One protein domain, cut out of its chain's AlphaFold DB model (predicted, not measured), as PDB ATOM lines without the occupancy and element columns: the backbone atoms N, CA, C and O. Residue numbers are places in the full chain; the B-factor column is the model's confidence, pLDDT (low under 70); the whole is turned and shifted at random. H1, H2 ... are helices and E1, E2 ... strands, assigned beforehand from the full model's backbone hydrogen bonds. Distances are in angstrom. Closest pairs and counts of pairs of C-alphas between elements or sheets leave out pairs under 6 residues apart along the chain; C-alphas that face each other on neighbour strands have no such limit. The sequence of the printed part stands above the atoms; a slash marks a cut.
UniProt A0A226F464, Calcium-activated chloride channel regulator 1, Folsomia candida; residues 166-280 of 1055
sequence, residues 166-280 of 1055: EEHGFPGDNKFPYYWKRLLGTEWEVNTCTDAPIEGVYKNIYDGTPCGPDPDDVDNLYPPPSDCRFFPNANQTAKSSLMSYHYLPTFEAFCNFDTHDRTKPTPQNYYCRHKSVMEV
ATOM      1  N   GLU A 166      -2.073  -7.918 -26.506       91.50
ATOM      2  CA  GLU A 166      -1.163  -6.802 -26.718       91.50
ATOM      3  C   GLU A 166       0.300  -7.259 -26.667       91.50
ATOM      4  O   GLU A 166       0.740  -8.011 -25.786       91.50
ATOM      5  N   GLU A 167       1.094  -6.724 -27.588       94.06
ATOM      6  CA  GLU A 167       2.544  -6.879 -27.629       94.06
ATOM      7  C   GLU A 167       3.255  -5.663 -27.000       94.06
ATOM      8  O   GLU A 167       4.399  -5.359 -27.337       94.06
ATOM      9  N   HIS A 168       2.600  -4.989 -26.045       91.81
ATOM     10  CA  HIS A 168       3.150  -3.897 -25.233       91.81
ATOM     11  C   HIS A 168       2.769  -3.996 -23.742       91.81
ATOM     12  O   HIS A 168       1.839  -4.707 -23.377       91.81
ATOM     13  N   GLY A 169       3.464  -3.254 -22.875       88.75
ATOM     14  CA  GLY A 169       3.092  -3.066 -21.462       88.75
ATOM     15  C   GLY A 169       2.109  -1.912 -21.216       88.75
ATOM     16  O   GLY A 169       1.802  -1.150 -22.131       88.75
ATOM     17  N   PHE A 170       1.661  -1.739 -19.968       85.81
ATOM     18  CA  PHE A 170       0.695  -0.722 -19.534       85.81
ATOM     19  C   PHE A 170       1.275   0.249 -18.481       85.81
ATOM     20  O   PHE A 170       2.038  -0.159 -17.593       85.81
ATOM     21  N   PRO A 171       0.948   1.556 -18.541       83.50
ATOM     22  CA  PRO A 171       1.457   2.553 -17.597       83.50
ATOM     23  C   PRO A 171       1.008   2.336 -16.144       83.50
ATOM     24  O   PRO A 171      -0.169   2.456 -15.809       83.50
ATOM     25  N   GLY A 172       1.972   2.082 -15.255       77.38
ATOM     26  CA  GLY A 172       1.718   1.840 -13.828       77.38
ATOM     27  C   GLY A 172       1.283   0.410 -13.486       77.38
ATOM     28  O   GLY A 172       0.929   0.154 -12.338       77.38
ATOM     29  N   ASP A 173       1.316  -0.514 -14.448       79.44
ATOM     30  CA  ASP A 173       1.124  -1.946 -14.216       79.44
ATOM     31  C   ASP A 173       2.436  -2.597 -13.718       79.44
ATOM     32  O   ASP A 173       3.524  -2.251 -14.177       79.44
ATOM     33  N   ASN A 174       2.345  -3.531 -12.764       77.25
ATOM     34  CA  ASN A 174       3.495  -4.261 -12.204       77.25
ATOM     35  C   ASN A 174       3.763  -5.624 -12.881       77.25
ATOM     36  O   ASN A 174       4.872  -6.146 -12.790       77.25
ATOM     37  N   LYS A 175       2.745  -6.221 -13.509       78.31
ATOM     38  CA  LYS A 175       2.748  -7.515 -14.214       78.31
ATOM     39  C   LYS A 175       3.193  -7.340 -15.668       78.31
ATOM     40  O   LYS A 175       4.017  -8.108 -16.157       78.31
ATOM     41  N   PHE A 176       2.691  -6.295 -16.326       85.81
ATOM     42  CA  PHE A 176       3.009  -5.909 -17.701       85.81
ATOM     43  C   PHE A 176       3.515  -4.460 -17.740       85.81
ATOM     44  O   PHE A 176       2.850  -3.589 -18.296       85.81
ATOM     45  N   PRO A 177       4.667  -4.145 -17.128       86.81
ATOM     46  CA  PRO A 177       5.092  -2.763 -16.940       86.81
ATOM     47  C   PRO A 177       5.385  -2.071 -18.273       86.81
ATOM     48  O   PRO A 177       6.012  -2.653 -19.155       86.81
ATOM     49  N   TYR A 178       4.964  -0.813 -18.422       88.38
ATOM     50  CA  TYR A 178       5.223  -0.002 -19.623       88.38
ATOM     51  C   TYR A 178       6.717   0.186 -19.937       88.38
ATOM     52  O   TYR A 178       7.115   0.222 -21.103       88.38
ATOM     53  N   TYR A 179       7.546   0.251 -18.893       87.62
ATOM     54  CA  TYR A 179       9.003   0.282 -18.986       87.62
ATOM     55  C   TYR A 179       9.595  -0.988 -18.390       87.62
ATOM     56  O   TYR A 179       9.206  -1.418 -17.304       87.62
ATOM     57  N   TRP A 180      10.554  -1.587 -19.087       84.75
ATOM     58  CA  TRP A 180      11.174  -2.846 -18.690       84.75
ATOM     59  C   TRP A 180      12.681  -2.831 -18.950       84.75
ATOM     60  O   TRP A 180      13.158  -2.190 -19.880       84.75
ATOM     61  N   LYS A 181      13.439  -3.552 -18.123       79.38
ATOM     62  CA  LYS A 181      14.895  -3.673 -18.223       79.38
ATOM     63  C   LYS A 181      15.249  -5.108 -18.602       79.38
ATOM     64  O   LYS A 181      14.908  -6.043 -17.878       79.38
ATOM     65  N   ARG A 182      15.959  -5.281 -19.721       79.12
ATOM     66  CA  ARG A 182      16.491  -6.584 -20.149       79.12
ATOM     67  C   ARG A 182      17.378  -7.169 -19.049       79.12
ATOM     68  O   ARG A 182      18.122  -6.428 -18.413       79.12
ATOM     69  N   LEU A 183      17.344  -8.490 -18.844       76.31
ATOM     70  CA  LEU A 183      18.003  -9.161 -17.708       76.31
ATOM     71  C   LEU A 183      19.467  -8.730 -17.496       76.31
ATOM     72  O   LEU A 183      19.879  -8.479 -16.366       76.31
ATOM     73  N   LEU A 184      20.232  -8.622 -18.586       72.56
ATOM     74  CA  LEU A 184      21.636  -8.190 -18.598       72.56
ATOM     75  C   LEU A 184      21.832  -6.777 -19.191       72.56
ATOM     76  O   LEU A 184      22.962  -6.372 -19.455       72.56
ATOM     77  N   GLY A 185      20.744  -6.039 -19.420       72.94
ATOM     78  CA  GLY A 185      20.755  -4.671 -19.938       72.94
ATOM     79  C   GLY A 185      21.037  -3.631 -18.851       72.94
ATOM     80  O   GLY A 185      20.735  -3.828 -17.674       72.94
ATOM     81  N   THR A 186      21.618  -2.503 -19.254       69.50
ATOM     82  CA  THR A 186      21.930  -1.371 -18.365       69.50
ATOM     83  C   THR A 186      20.869  -0.274 -18.376       69.50
ATOM     84  O   THR A 186      20.762   0.455 -17.394       69.50
ATOM     85  N   GLU A 187      20.060  -0.191 -19.434       78.25
ATOM     86  CA  GLU A 187      19.081   0.876 -19.678       78.25
ATOM     87  C   GLU A 187      17.637   0.350 -19.610       78.25
ATOM     88  O   GLU A 187      17.383  -0.840 -19.810       78.25
ATOM     89  N   TRP A 188      16.692   1.246 -19.320       83.75
ATOM     90  CA  TRP A 188      15.257   0.962 -19.378       83.75
ATOM     91  C   TRP A 188      14.744   1.090 -20.818       83.75
ATOM     92  O   TRP A 188      14.875   2.141 -21.443       83.75
ATOM     93  N   GLU A 189      14.124   0.026 -21.322       86.38
ATOM     94  CA  GLU A 189      13.463  -0.026 -22.626       86.38
ATOM     95  C   GLU A 189      11.948   0.213 -22.482       86.38
ATOM     96  O   GLU A 189      11.336  -0.070 -21.447       86.38
ATOM     97  N   VAL A 190      11.304   0.652 -23.565       89.50
ATOM     98  CA  VAL A 190       9.845   0.548 -23.707       89.50
ATOM     99  C   VAL A 190       9.475  -0.931 -23.854       89.50
ATOM    100  O   VAL A 190      10.042  -1.654 -24.686       89.50
ATOM    101  N   ASN A 191       8.509  -1.393 -23.064       90.94
ATOM    102  CA  ASN A 191       7.973  -2.742 -23.177       90.94
ATOM    103  C   ASN A 191       7.045  -2.819 -24.397       90.94
ATOM    104  O   ASN A 191       5.859  -2.508 -24.316       90.94
ATOM    105  N   THR A 192       7.626  -3.156 -25.545       91.69
ATOM    106  CA  THR A 192       6.952  -3.289 -26.839       91.69
ATOM    107  C   THR A 192       7.719  -4.268 -27.722       91.69
ATOM    108  O   THR A 192       8.954  -4.217 -27.762       91.69
ATOM    109  N   CYS A 193       7.005  -5.155 -28.415       91.81
ATOM    110  CA  CYS A 193       7.578  -6.056 -29.411       91.81
ATOM    111  C   CYS A 193       7.583  -5.394 -30.790       91.81
ATOM    112  O   CYS A 193       6.539  -4.939 -31.264       91.81
ATOM    113  N   THR A 194       8.756  -5.334 -31.418       92.44
ATOM    114  CA  THR A 194       8.972  -4.708 -32.725       92.44
ATOM    115  C   THR A 194      10.127  -5.397 -33.458       92.44
ATOM    116  O   THR A 194      11.087  -5.836 -32.823       92.44
ATOM    117  N   ASP A 195      10.067  -5.469 -34.791       92.50
ATOM    118  CA  ASP A 195      11.110  -6.053 -35.659       92.50
ATOM    119  C   ASP A 195      12.439  -5.276 -35.660       92.50
ATOM    120  O   ASP A 195      13.492  -5.826 -35.986       92.50
ATOM    121  N   ALA A 196      12.405  -4.002 -35.271       92.12
ATOM    122  CA  ALA A 196      13.579  -3.173 -35.024       92.12
ATOM    123  C   ALA A 196      13.358  -2.253 -33.805       92.12
ATOM    124  O   ALA A 196      12.211  -2.010 -33.420       92.12
ATOM    125  N   PRO A 197      14.421  -1.703 -33.185       89.12
ATOM    126  CA  PRO A 197      14.283  -0.685 -32.143       89.12
ATOM    127  C   PRO A 197      13.519   0.546 -32.647       89.12
ATOM    128  O   PRO A 197      13.761   1.007 -33.763       89.12
ATOM    129  N   ILE A 198      12.635   1.095 -31.811       89.75
ATOM    130  CA  ILE A 198      11.868   2.308 -32.125       89.75
ATOM    131  C   ILE A 198      12.522   3.562 -31.542       89.75
ATOM    132  O   ILE A 198      12.960   3.585 -30.393       89.75
ATOM    133  N   GLU A 199      12.553   4.630 -32.333       91.31
ATOM    134  CA  GLU A 199      13.075   5.937 -31.937       91.31
ATOM    135  C   GLU A 199      11.953   6.860 -31.454       91.31
ATOM    136  O   GLU A 199      10.843   6.848 -31.987       91.31
ATOM    137  N   GLY A 200      12.231   7.719 -30.478       90.06
ATOM    138  CA  GLY A 200      11.231   8.642 -29.952       90.06
ATOM    139  C   GLY A 200      11.770   9.534 -28.849       90.06
ATOM    140  O   GLY A 200      12.974   9.590 -28.601       90.06
ATOM    141  N   VAL A 201      10.862  10.241 -28.182       89.56
ATOM    142  CA  VAL A 201      11.176  11.133 -27.060       89.56
ATOM    143  C   VAL A 201      10.303  10.817 -25.856       89.56
ATOM    144  O   VAL A 201       9.123  10.512 -25.996       89.56
ATOM    145  N   TYR A 202      10.874  10.930 -24.664       88.50
ATOM    146  CA  TYR A 202      10.167  10.730 -23.404       88.50
ATOM    147  C   TYR A 202       9.660  12.077 -22.874       88.50
ATOM    148  O   TYR A 202      10.441  13.026 -22.769       88.50
ATOM    149  N   LYS A 203       8.363  12.192 -22.559       87.50
ATOM    150  CA  LYS A 203       7.790  13.404 -21.941       87.50
ATOM    151  C   LYS A 203       6.765  13.081 -20.863       87.50
ATOM    152  O   LYS A 203       6.054  12.083 -20.967       87.50
ATOM    153  N   ASN A 204       6.671  13.943 -19.858       85.38
ATOM    154  CA  ASN A 204       5.600  13.903 -18.872       85.38
ATOM    155  C   ASN A 204       4.267  14.327 -19.525       85.38
ATOM    156  O   ASN A 204       4.236  15.282 -20.306       85.38
ATOM    157  N   ILE A 205       3.168  13.628 -19.229       77.62
ATOM    158  CA  ILE A 205       1.858  13.912 -19.846       77.62
ATOM    159  C   ILE A 205       1.201  15.219 -19.385       77.62
ATOM    160  O   ILE A 205       0.369  15.755 -20.117       77.62
ATOM    161  N   TYR A 206       1.552  15.731 -18.201       78.94
ATOM    162  CA  TYR A 206       0.893  16.887 -17.594       78.94
ATOM    163  C   TYR A 206       1.475  18.221 -18.072       78.94
ATOM    164  O   TYR A 206       0.723  19.148 -18.368       78.94
ATOM    165  N   ASP A 207       2.803  18.324 -18.167       81.50
ATOM    166  CA  ASP A 207       3.506  19.568 -18.516       81.50
ATOM    167  C   ASP A 207       4.356  19.478 -19.800       81.50
ATOM    168  O   ASP A 207       4.879  20.490 -20.276       81.50
ATOM    169  N   GLY A 208       4.475  18.288 -20.398       81.88
ATOM    170  CA  GLY A 208       5.258  18.052 -21.610       81.88
ATOM    171  C   GLY A 208       6.776  18.143 -21.417       81.88
ATOM    172  O   GLY A 208       7.503  18.133 -22.418       81.88
ATOM    173  N   THR A 209       7.265  18.243 -20.176       86.94
ATOM    174  CA  THR A 209       8.701  18.293 -19.875       86.94
ATOM    175  C   THR A 209       9.393  16.982 -20.254       86.94
ATOM    176  O   THR A 209       8.762  15.922 -20.214       86.94
ATOM    177  N   PRO A 210      10.685  17.014 -20.645       87.25
ATOM    178  CA  PRO A 210      11.453  15.795 -20.851       87.25
ATOM    179  C   PRO A 210      11.493  14.955 -19.573       87.25
ATOM    180  O   PRO A 210      11.826  15.457 -18.502       87.25
ATOM    181  N   CYS A 211      11.188  13.672 -19.714       86.50
ATOM    182  CA  CYS A 211      11.390  12.653 -18.688       86.50
ATOM    183  C   CYS A 211      12.212  11.512 -19.305       86.50
ATOM    184  O   CYS A 211      12.806  11.689 -20.368       86.50
ATOM    185  N   GLY A 212      12.229  10.341 -18.675       80.25
ATOM    186  CA  GLY A 212      12.817   9.124 -19.229       80.25
ATOM    187  C   GLY A 212      13.652   8.384 -18.191       80.25
ATOM    188  O   GLY A 212      13.546   8.686 -17.001       80.25
ATOM    189  N   PRO A 213      14.469   7.414 -18.630       74.38
ATOM    190  CA  PRO A 213      15.539   6.860 -17.809       74.38
ATOM    191  C   PRO A 213      16.512   7.994 -17.471       74.38
ATOM    192  O   PRO A 213      16.958   8.698 -18.380       74.38
ATOM    193  N   ASP A 214      16.805   8.204 -16.189       69.81
ATOM    194  CA  ASP A 214      17.722   9.263 -15.766       69.81
ATOM    195  C   ASP A 214      19.167   8.842 -16.103       69.81
ATOM    196  O   ASP A 214      19.643   7.844 -15.558       69.81
ATOM    197  N   PRO A 215      19.884   9.544 -17.002       65.12
ATOM    198  CA  PRO A 215      21.267   9.201 -17.329       65.12
ATOM    199  C   PRO A 215      22.237   9.448 -16.160       65.12
ATOM    200  O   PRO A 215      23.351   8.922 -16.195       65.12
ATOM    201  N   ASP A 216      21.828  10.225 -15.150       66.62
ATOM    202  CA  ASP A 216      22.574  10.452 -13.913       66.62
ATOM    203  C   ASP A 216      22.158   9.473 -12.781       66.62
ATOM    204  O   ASP A 216      22.857   9.398 -11.765       66.62
ATOM    205  N   ASP A 217      21.103   8.649 -12.956       67.44
ATOM    206  CA  ASP A 217      20.870   7.447 -12.130       67.44
ATOM    207  C   ASP A 217      21.862   6.353 -12.553       67.44
ATOM    208  O   ASP A 217      21.573   5.466 -13.361       67.44
ATOM    209  N   VAL A 218      23.066   6.446 -11.984       60.50
ATOM    210  CA  VAL A 218      24.224   5.575 -12.253       60.50
ATOM    211  C   VAL A 218      23.888   4.080 -12.124       60.50
ATOM    212  O   VAL A 218      24.506   3.252 -12.799       60.50
ATOM    213  N   ASP A 219      22.895   3.738 -11.300       59.91
ATOM    214  CA  ASP A 219      22.491   2.364 -11.007       59.91
ATOM    215  C   ASP A 219      21.210   1.943 -11.783       59.91
ATOM    216  O   ASP A 219      20.945   0.744 -11.964       59.91
ATOM    217  N   ASN A 220      20.458   2.908 -12.337       67.50
ATOM    218  CA  ASN A 220      19.231   2.740 -13.135       67.50
ATOM    219  C   ASN A 220      18.210   1.826 -12.424       67.50
ATOM    220  O   ASN A 220      17.851   0.747 -12.923       67.50
ATOM    221  N   LEU A 221      17.810   2.224 -11.213       63.91
ATOM    222  CA  LEU A 221      17.122   1.364 -10.238       63.91
ATOM    223  C   LEU A 221      15.605   1.441 -10.293       63.91
ATOM    224  O   LEU A 221      14.929   0.433 -10.077       63.91
ATOM    225  N   TYR A 222      15.076   2.623 -10.585       70.25
ATOM    226  CA  TYR A 222      13.642   2.851 -10.675       70.25
ATOM    227  C   TYR A 222      13.231   2.966 -12.145       70.25
ATOM    228  O   TYR A 222      13.935   3.624 -12.914       70.25
ATOM    229  N   PRO A 223      12.115   2.342 -12.565       78.06
ATOM    230  CA  PRO A 223      11.557   2.623 -13.879       78.06
ATOM    231  C   PRO A 223      11.167   4.105 -13.951       78.06
ATOM    232  O   PRO A 223      10.805   4.689 -12.920       78.06
ATOM    233  N   PRO A 224      11.177   4.719 -15.148       85.56
ATOM    234  CA  PRO A 224      10.645   6.062 -15.314       85.56
ATOM    235  C   PRO A 224       9.208   6.143 -14.760       85.56
ATOM    236  O   PRO A 224       8.444   5.184 -14.923       85.56
ATOM    237  N   PRO A 225       8.826   7.254 -14.102       81.81
ATOM    238  CA  PRO A 225       7.504   7.422 -13.503       81.81
ATOM    239  C   PRO A 225       6.344   7.080 -14.446       81.81
ATOM    240  O   PRO A 225       6.425   7.281 -15.654       81.81
ATOM    241  N   SER A 226       5.230   6.592 -13.897       78.50
ATOM    242  CA  SER A 226       4.076   6.144 -14.700       78.50
ATOM    243  C   SER A 226       3.300   7.261 -15.419       78.50
ATOM    244  O   SER A 226       2.394   6.960 -16.191       78.50
ATOM    245  N   ASP A 227       3.656   8.529 -15.208       82.56
ATOM    246  CA  ASP A 227       3.226   9.714 -15.965       82.56
ATOM    247  C   ASP A 227       4.257  10.178 -17.014       82.56
ATOM    248  O   ASP A 227       3.945  11.002 -17.877       82.56
ATOM    249  N   CYS A 228       5.460   9.596 -17.006       86.88
ATOM    250  CA  CYS A 228       6.362   9.616 -18.146       86.88
ATOM    251  C   CYS A 228       5.787   8.743 -19.271       86.88
ATOM    252  O   CYS A 228       5.196   7.680 -19.040       86.88
ATOM    253  N   ARG A 229       5.919   9.216 -20.509       87.38
ATOM    254  CA  ARG A 229       5.425   8.536 -21.708       87.38
ATOM    255  C   ARG A 229       6.440   8.574 -22.829       87.38
ATOM    256  O   ARG A 229       7.123   9.581 -23.014       87.38
ATOM    257  N   PHE A 230       6.511   7.486 -23.591       88.88
ATOM    258  CA  PHE A 230       7.311   7.423 -24.804       88.88
ATOM    259  C   PHE A 230       6.473   7.847 -26.013       88.88
ATOM    260  O   PHE A 230       5.402   7.302 -26.266       88.88
ATOM    261  N   PHE A 231       6.991   8.814 -26.765       87.44
ATOM    262  CA  PHE A 231       6.395   9.324 -27.991       87.44
ATOM    263  C   PHE A 231       7.261   8.894 -29.172       87.44
ATOM    264  O   PHE A 231       8.296   9.530 -29.407       87.44
ATOM    265  N   PRO A 232       6.886   7.830 -29.902       89.62
ATOM    266  CA  PRO A 232       7.630   7.411 -31.078       89.62
ATOM    267  C   PRO A 232       7.635   8.508 -32.146       89.62
ATOM    268  O   PRO A 232       6.651   9.217 -32.366       89.62
ATOM    269  N   ASN A 233       8.753   8.616 -32.859       89.38
ATOM    270  CA  ASN A 233       8.834   9.386 -34.092       89.38
ATOM    271  C   ASN A 233       7.829   8.828 -35.119       89.38
ATOM    272  O   ASN A 233       7.647   7.616 -35.230       89.38
ATOM    273  N   ALA A 234       7.193   9.697 -35.910       85.44
ATOM    274  CA  ALA A 234       6.176   9.273 -36.884       85.44
ATOM    275  C   ALA A 234       6.729   8.395 -38.026       85.44
ATOM    276  O   ALA A 234       5.970   7.699 -38.696       85.44
ATOM    277  N   ASN A 235       8.043   8.436 -38.260       88.12
ATOM    278  CA  ASN A 235       8.743   7.572 -39.200       88.12
ATOM    279  C   ASN A 235       9.709   6.679 -38.415       88.12
ATOM    280  O   ASN A 235      10.569   7.205 -37.711       88.12
ATOM    281  N   GLN A 236       9.565   5.361 -38.550       92.75
ATOM    282  CA  GLN A 236      10.403   4.357 -37.891       92.75
ATOM    283  C   GLN A 236      11.135   3.495 -38.921       92.75
ATOM    284  O   GLN A 236      10.741   3.412 -40.085       92.75
ATOM    285  N   THR A 237      12.187   2.816 -38.474       93.56
ATOM    286  CA  THR A 237      12.773   1.671 -39.188       93.56
ATOM    287  C   THR A 237      11.939   0.401 -38.998       93.56
ATOM    288  O   THR A 237      11.864  -0.408 -39.921       93.56
ATOM    289  N   ALA A 238      11.299   0.262 -37.833       93.75
ATOM    290  CA  ALA A 238      10.385  -0.821 -37.491       93.75
ATOM    291  C   ALA A 238       9.066  -0.772 -38.288       93.75
ATOM    292  O   ALA A 238       8.533   0.304 -38.601       93.75
ATOM    293  N   LYS A 239       8.545  -1.966 -38.582       93.56
ATOM    294  CA  LYS A 239       7.315  -2.247 -39.336       93.56
ATOM    295  C   LYS A 239       6.329  -3.156 -38.605       93.56
ATOM    296  O   LYS A 239       5.184  -3.277 -39.045       93.56
ATOM    297  N   SER A 240       6.754  -3.785 -37.517       92.62
ATOM    298  CA  SER A 240       5.892  -4.517 -36.593       92.62
ATOM    299  C   SER A 240       6.081  -3.969 -35.169       92.62
ATOM    300  O   SER A 240       7.080  -3.315 -34.885       92.62
ATOM    301  N   SER A 241       5.149  -4.176 -34.238       92.19
ATOM    302  CA  SER A 241       3.894  -4.924 -34.392       92.19
ATOM    303  C   SER A 241       2.654  -4.040 -34.474       92.19
ATOM    304  O   SER A 241       2.507  -3.087 -33.706       92.19
ATOM    305  N   LEU A 242       1.696  -4.421 -35.320       94.38
ATOM    306  CA  LEU A 242       0.321  -3.911 -35.282       94.38
ATOM    307  C   LEU A 242      -0.388  -4.161 -33.934       94.38
ATOM    308  O   LEU A 242      -1.320  -3.433 -33.624       94.38
ATOM    309  N   MET A 243       0.077  -5.109 -33.107       93.81
ATOM    310  CA  MET A 243      -0.381  -5.287 -31.715       93.81
ATOM    311  C   MET A 243       0.409  -4.436 -30.703       93.81
ATOM    312  O   MET A 243       0.411  -4.724 -29.508       93.81
ATOM    313  N   SER A 244       1.117  -3.405 -31.177       91.25
ATOM    314  CA  SER A 244       1.839  -2.444 -30.342       91.25
ATOM    315  C   SER A 244       1.397  -0.996 -30.627       91.25
ATOM    316  O   SER A 244       0.251  -0.635 -30.388       91.25
ATOM    317  N   TYR A 245       2.270  -0.149 -31.172       89.94
ATOM    318  CA  TYR A 245       1.967   1.227 -31.577       89.94
ATOM    319  C   TYR A 245       1.269   1.262 -32.952       89.94
ATOM    320  O   TYR A 245       1.777   1.840 -33.912       89.94
ATOM    321  N   HIS A 246       0.094   0.627 -33.048       90.50
ATOM    322  CA  HIS A 246      -0.675   0.404 -34.286       90.50
ATOM    323  C   HIS A 246      -0.916   1.673 -35.118       90.50
ATOM    324  O   HIS A 246      -0.983   1.609 -36.343       90.50
ATOM    325  N   TYR A 247      -1.029   2.838 -34.473       87.75
ATOM    326  CA  TYR A 247      -1.281   4.117 -35.137       87.75
ATOM    327  C   TYR A 247      -0.094   4.612 -35.987       87.75
ATOM    328  O   TYR A 247      -0.265   5.527 -36.797       87.75
ATOM    329  N   LEU A 248       1.112   4.053 -35.812       90.12
ATOM    330  CA  LEU A 248       2.303   4.494 -36.535       90.12
ATOM    331  C   LEU A 248       2.176   4.218 -38.043       90.12
ATOM    332  O   LEU A 248       1.832   3.100 -38.442       90.12
ATOM    333  N   PRO A 249       2.492   5.192 -38.921       89.12
ATOM    334  CA  PRO A 249       2.394   5.019 -40.368       89.12
ATOM    335  C   PRO A 249       3.139   3.791 -40.903       89.12
ATOM    336  O   PRO A 249       2.563   3.058 -41.702       89.12
ATOM    337  N   THR A 250       4.357   3.526 -40.419       91.75
ATOM    338  CA  THR A 250       5.228   2.445 -40.916       91.75
ATOM    339  C   THR A 250       4.855   1.043 -40.427       91.75
ATOM    340  O   THR A 250       5.413   0.076 -40.936       91.75
ATOM    341  N   PHE A 251       3.954   0.912 -39.445       92.81
ATOM    342  CA  PHE A 251       3.622  -0.380 -38.833       92.81
ATOM    343  C   PHE A 251       2.531  -1.083 -39.646       92.81
ATOM    344  O   PHE A 251       1.383  -0.648 -39.637       92.81
ATOM    345  N   GLU A 252       2.883  -2.130 -40.385       91.31
ATOM    346  CA  GLU A 252       2.009  -2.763 -41.391       91.31
ATOM    347  C   GLU A 252       1.873  -4.283 -41.202       91.31
ATOM    348  O   GLU A 252       1.064  -4.910 -41.883       91.31
ATOM    349  N   ALA A 253       2.612  -4.873 -40.256       94.94
ATOM    350  CA  ALA A 253       2.594  -6.306 -39.973       94.94
ATOM    351  C   ALA A 253       2.487  -6.611 -38.468       94.94
ATOM    352  O   ALA A 253       2.885  -5.818 -37.611       94.94
ATOM    353  N   PHE A 254       1.985  -7.802 -38.146       96.50
ATOM    354  CA  PHE A 254       2.155  -8.407 -36.825       96.50
ATOM    355  C   PHE A 254       3.594  -8.907 -36.643       96.50
ATOM    356  O   PHE A 254       4.276  -9.209 -37.625       96.50
ATOM    357  N   CYS A 255       4.055  -9.044 -35.397       95.38
ATOM    358  CA  CYS A 255       5.254  -9.840 -35.151       95.38
ATOM    359  C   CYS A 255       5.007 -11.313 -35.503       95.38
ATOM    360  O   CYS A 255       3.923 -11.861 -35.279       95.38
ATOM    361  N   ASN A 256       6.041 -11.944 -36.054       94.81
ATOM    362  CA  ASN A 256       6.075 -13.354 -36.424       94.81
ATOM    363  C   ASN A 256       7.205 -14.084 -35.679       94.81
ATOM    364  O   ASN A 256       7.905 -13.483 -34.867       94.81
ATOM    365  N   PHE A 257       7.399 -15.373 -35.970       92.44
ATOM    366  CA  PHE A 257       8.418 -16.207 -35.326       92.44
ATOM    367  C   PHE A 257       9.829 -15.582 -35.310       92.44
ATOM    368  O   PHE A 257      10.527 -15.714 -34.305       92.44
ATOM    369  N   ASP A 258      10.236 -14.905 -36.391       92.69
ATOM    370  CA  ASP A 258      11.582 -14.342 -36.565       92.69
ATOM    371  C   ASP A 258      11.738 -12.941 -35.947       92.69
ATOM    372  O   ASP A 258      12.839 -12.564 -35.546       92.69
ATOM    373  N   THR A 259      10.661 -12.148 -35.882       93.12
ATOM    374  CA  THR A 259      10.704 -10.746 -35.414       93.12
ATOM    375  C   THR A 259      10.319 -10.562 -33.945       93.12
ATOM    376  O   THR A 259      10.284  -9.432 -33.463       93.12
ATOM    377  N   HIS A 260       9.939 -11.630 -33.243       94.25
ATOM    378  CA  HIS A 260       9.287 -11.537 -31.935       94.25
ATOM    379  C   HIS A 260      10.252 -11.637 -30.752       94.25
ATOM    380  O   HIS A 260      10.885 -12.670 -30.530       94.25
ATOM    381  N   ASP A 261      10.318 -10.587 -29.927       91.19
ATOM    382  CA  ASP A 261      11.091 -10.592 -28.681       91.19
ATOM    383  C   ASP A 261      10.339 -11.353 -27.571       91.19
ATOM    384  O   ASP A 261       9.549 -10.801 -26.794       91.19
ATOM    385  N   ARG A 262      10.637 -12.654 -27.473       89.44
ATOM    386  CA  ARG A 262      10.113 -13.579 -26.452       89.44
ATOM    387  C   ARG A 262      10.491 -13.197 -25.014       89.44
ATOM    388  O   ARG A 262       9.945 -13.781 -24.078       89.44
ATOM    389  N   THR A 263      11.417 -12.252 -24.813       86.56
ATOM    390  CA  THR A 263      11.929 -11.876 -23.484       86.56
ATOM    391  C   THR A 263      11.127 -10.774 -22.792       86.56
ATOM    392  O   THR A 263      11.245 -10.615 -21.574       86.56
ATOM    393  N   LYS A 264      10.299 -10.030 -23.538       89.31
ATOM    394  CA  LYS A 264       9.544  -8.877 -23.022       89.31
ATOM    395  C   LYS A 264       8.298  -9.305 -22.228       89.31
ATOM    396  O   LYS A 264       7.580 -10.196 -22.688       89.31
ATOM    397  N   PRO A 265       7.985  -8.685 -21.073       88.44
ATOM    398  CA  PRO A 265       6.816  -9.030 -20.264       88.44
ATOM    399  C   PRO A 265       5.543  -8.384 -20.835       88.44
ATOM    400  O   PRO A 265       4.973  -7.462 -20.252       88.44
ATOM    401  N   THR A 266       5.118  -8.842 -22.009       90.88
ATOM    402  CA  THR A 266       3.871  -8.426 -22.663       90.88
ATOM    403  C   THR A 266       2.730  -9.399 -22.332       90.88
ATOM    404  O   THR A 266       2.998 -10.582 -22.077       90.88
ATOM    405  N   PRO A 267       1.460  -8.954 -22.381       88.94
ATOM    406  CA  PRO A 267       0.292  -9.832 -22.318       88.94
ATOM    407  C   PRO A 267       0.385 -11.010 -23.295       88.94
ATOM    408  O   PRO A 267       0.218 -12.158 -22.880       88.94
ATOM    409  N   GLN A 268       0.771 -10.757 -24.552       92.19
ATOM    410  CA  GLN A 268       1.005 -11.796 -25.557       92.19
ATOM    411  C   GLN A 268       2.022 -12.850 -25.089       92.19
ATOM    412  O   GLN A 268       1.720 -14.042 -25.106       92.19
ATOM    413  N   ASN A 269       3.207 -12.459 -24.604       90.31
ATOM    414  CA  ASN A 269       4.198 -13.439 -24.145       90.31
ATOM    415  C   ASN A 269       3.706 -14.250 -22.934       90.31
ATOM    416  O   ASN A 269       3.932 -15.460 -22.854       90.31
ATOM    417  N   TYR A 270       2.989 -13.604 -22.016       86.25
ATOM    418  CA  TYR A 270       2.455 -14.229 -20.812       86.25
ATOM    419  C   TYR A 270       1.343 -15.242 -21.137       86.25
ATOM    420  O   TYR A 270       1.489 -16.433 -20.833       86.25
ATOM    421  N   TYR A 271       0.264 -14.809 -21.799       82.75
ATOM    422  CA  TYR A 271      -0.917 -15.633 -22.080       82.75
ATOM    423  C   TYR A 271      -0.692 -16.626 -23.237       82.75
ATOM    424  O   TYR A 271      -1.105 -17.783 -23.136       82.75
ATOM    425  N   CYS A 272       0.050 -16.243 -24.282       86.06
ATOM    426  CA  CYS A 272       0.300 -17.063 -25.477       86.06
ATOM    427  C   CYS A 272       1.626 -17.843 -25.449       86.06
ATOM    428  O   CYS A 272       2.172 -18.190 -26.495       86.06
ATOM    429  N   ARG A 273       2.162 -18.147 -24.256       86.31
ATOM    430  CA  ARG A 273       3.360 -19.003 -24.064       86.31
ATOM    431  C   ARG A 273       4.571 -18.546 -24.889       86.31
ATOM    432  O   ARG A 273       5.229 -19.355 -25.537       86.31
ATOM    433  N   HIS A 274       4.850 -17.247 -24.862       89.94
ATOM    434  CA  HIS A 274       5.944 -16.616 -25.603       89.94
ATOM    435  C   HIS A 274       5.878 -16.803 -27.133       89.94
ATOM    436  O   HIS A 274       6.903 -16.685 -27.804       89.94
ATOM    437  N   LYS A 275       4.701 -17.099 -27.704       91.62
ATOM    438  CA  LYS A 275       4.454 -17.053 -29.153       91.62
ATOM    439  C   LYS A 275       4.142 -15.632 -29.612       91.62
ATOM    440  O   LYS A 275       3.386 -14.921 -28.949       91.62
ATOM    441  N   SER A 276       4.636 -15.279 -30.791       95.19
ATOM    442  CA  SER A 276       4.205 -14.094 -31.534       95.19
ATOM    443  C   SER A 276       2.720 -14.142 -31.886       95.19
ATOM    444  O   SER A 276       2.107 -15.213 -31.925       95.19
ATOM    445  N   VAL A 277       2.141 -12.979 -32.178       96.44
ATOM    446  CA  VAL A 277       0.770 -12.868 -32.703       96.44
ATOM    447  C   VAL A 277       0.566 -13.764 -33.931       96.44
ATOM    448  O   VAL A 277      -0.399 -14.528 -33.967       96.44
ATOM    449  N   MET A 278       1.499 -13.771 -34.893       96.44
ATOM    450  CA  MET A 278       1.355 -14.607 -36.090       96.44
ATOM    451  C   MET A 278       1.418 -16.116 -35.779       96.44
ATOM    452  O   MET A 278       0.580 -16.867 -36.270       96.44
ATOM    453  N   GLU A 279       2.321 -16.570 -34.896       95.38
ATOM    454  CA  GLU A 279       2.395 -17.982 -34.451       95.38
ATOM    455  C   GLU A 279       1.115 -18.481 -33.751       95.38
ATOM    456  O   GLU A 279       0.909 -19.694 -33.617       95.38
ATOM    457  N   VAL A 280       0.289 -17.570 -33.228       95.06
ATOM    458  CA  VAL A 280      -1.033 -17.897 -32.681       95.06
ATOM    459  C   VAL A 280      -2.053 -17.978 -33.810       95.06
ATOM    460  O   VAL A 280      -2.693 -19.026 -33.943       95.06
TER     461      VAL A 280
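This is residues 166 to 280 of the 1055 residues of the protein "Calcium-activated chloride channel regulator 1" of Folsomia candida (UniProt A0A226F464). There is little regular structure: a compact mass of loops holds a two-stranded antiparallel hairpin, E1 and E2, with the short helices H1 and H2 at one end and the loop of residues 205 to 227 reaching the other. The 115 printed residues include E1, E2, H1 and H2 in chain order, mixed in class, with 19 residues in named elements. The radius of gyration of the C-alphas is 14.0 A, and the spans are 39 by 29 by 21 A.

E1, residues 200 to 204, and E2, residues 228 to 232, form a hairpin, antiparallel at 154 degrees. N 201 and O 231 are within hydrogen-bond range at 2.9 A, as are N 231 and O 201 at 2.8 A. Residues 179 to 180 pair antiparallel with residues 189 to 190. H1, residues 267 to 271, and H2, residues 277 to 280, are close but not clearly touching; their closest C-alphas, of Gln 268 and Val 277, are 7.2 A apart. E1 is apart from both helices. In H1 the O i to N i+4 pair is within hydrogen-bond range; H2 is too short for one.

E1 begins at C-alpha 200 (11.231, 8.642, -29.952) and is 13.5 A long; E2 is 13.2 A, H1 5.9 A and H2 5.3 A, ending at C-alpha 280 (-1.033, -17.897, -32.681).

The farthest C-alphas, of Asp 216 and Val 280, are 41.4 A apart. The printed part has no cut. The links E1 to E2 and E2 to H1 are long. Residue 186 and residues 214 to 221 have pLDDT under 70.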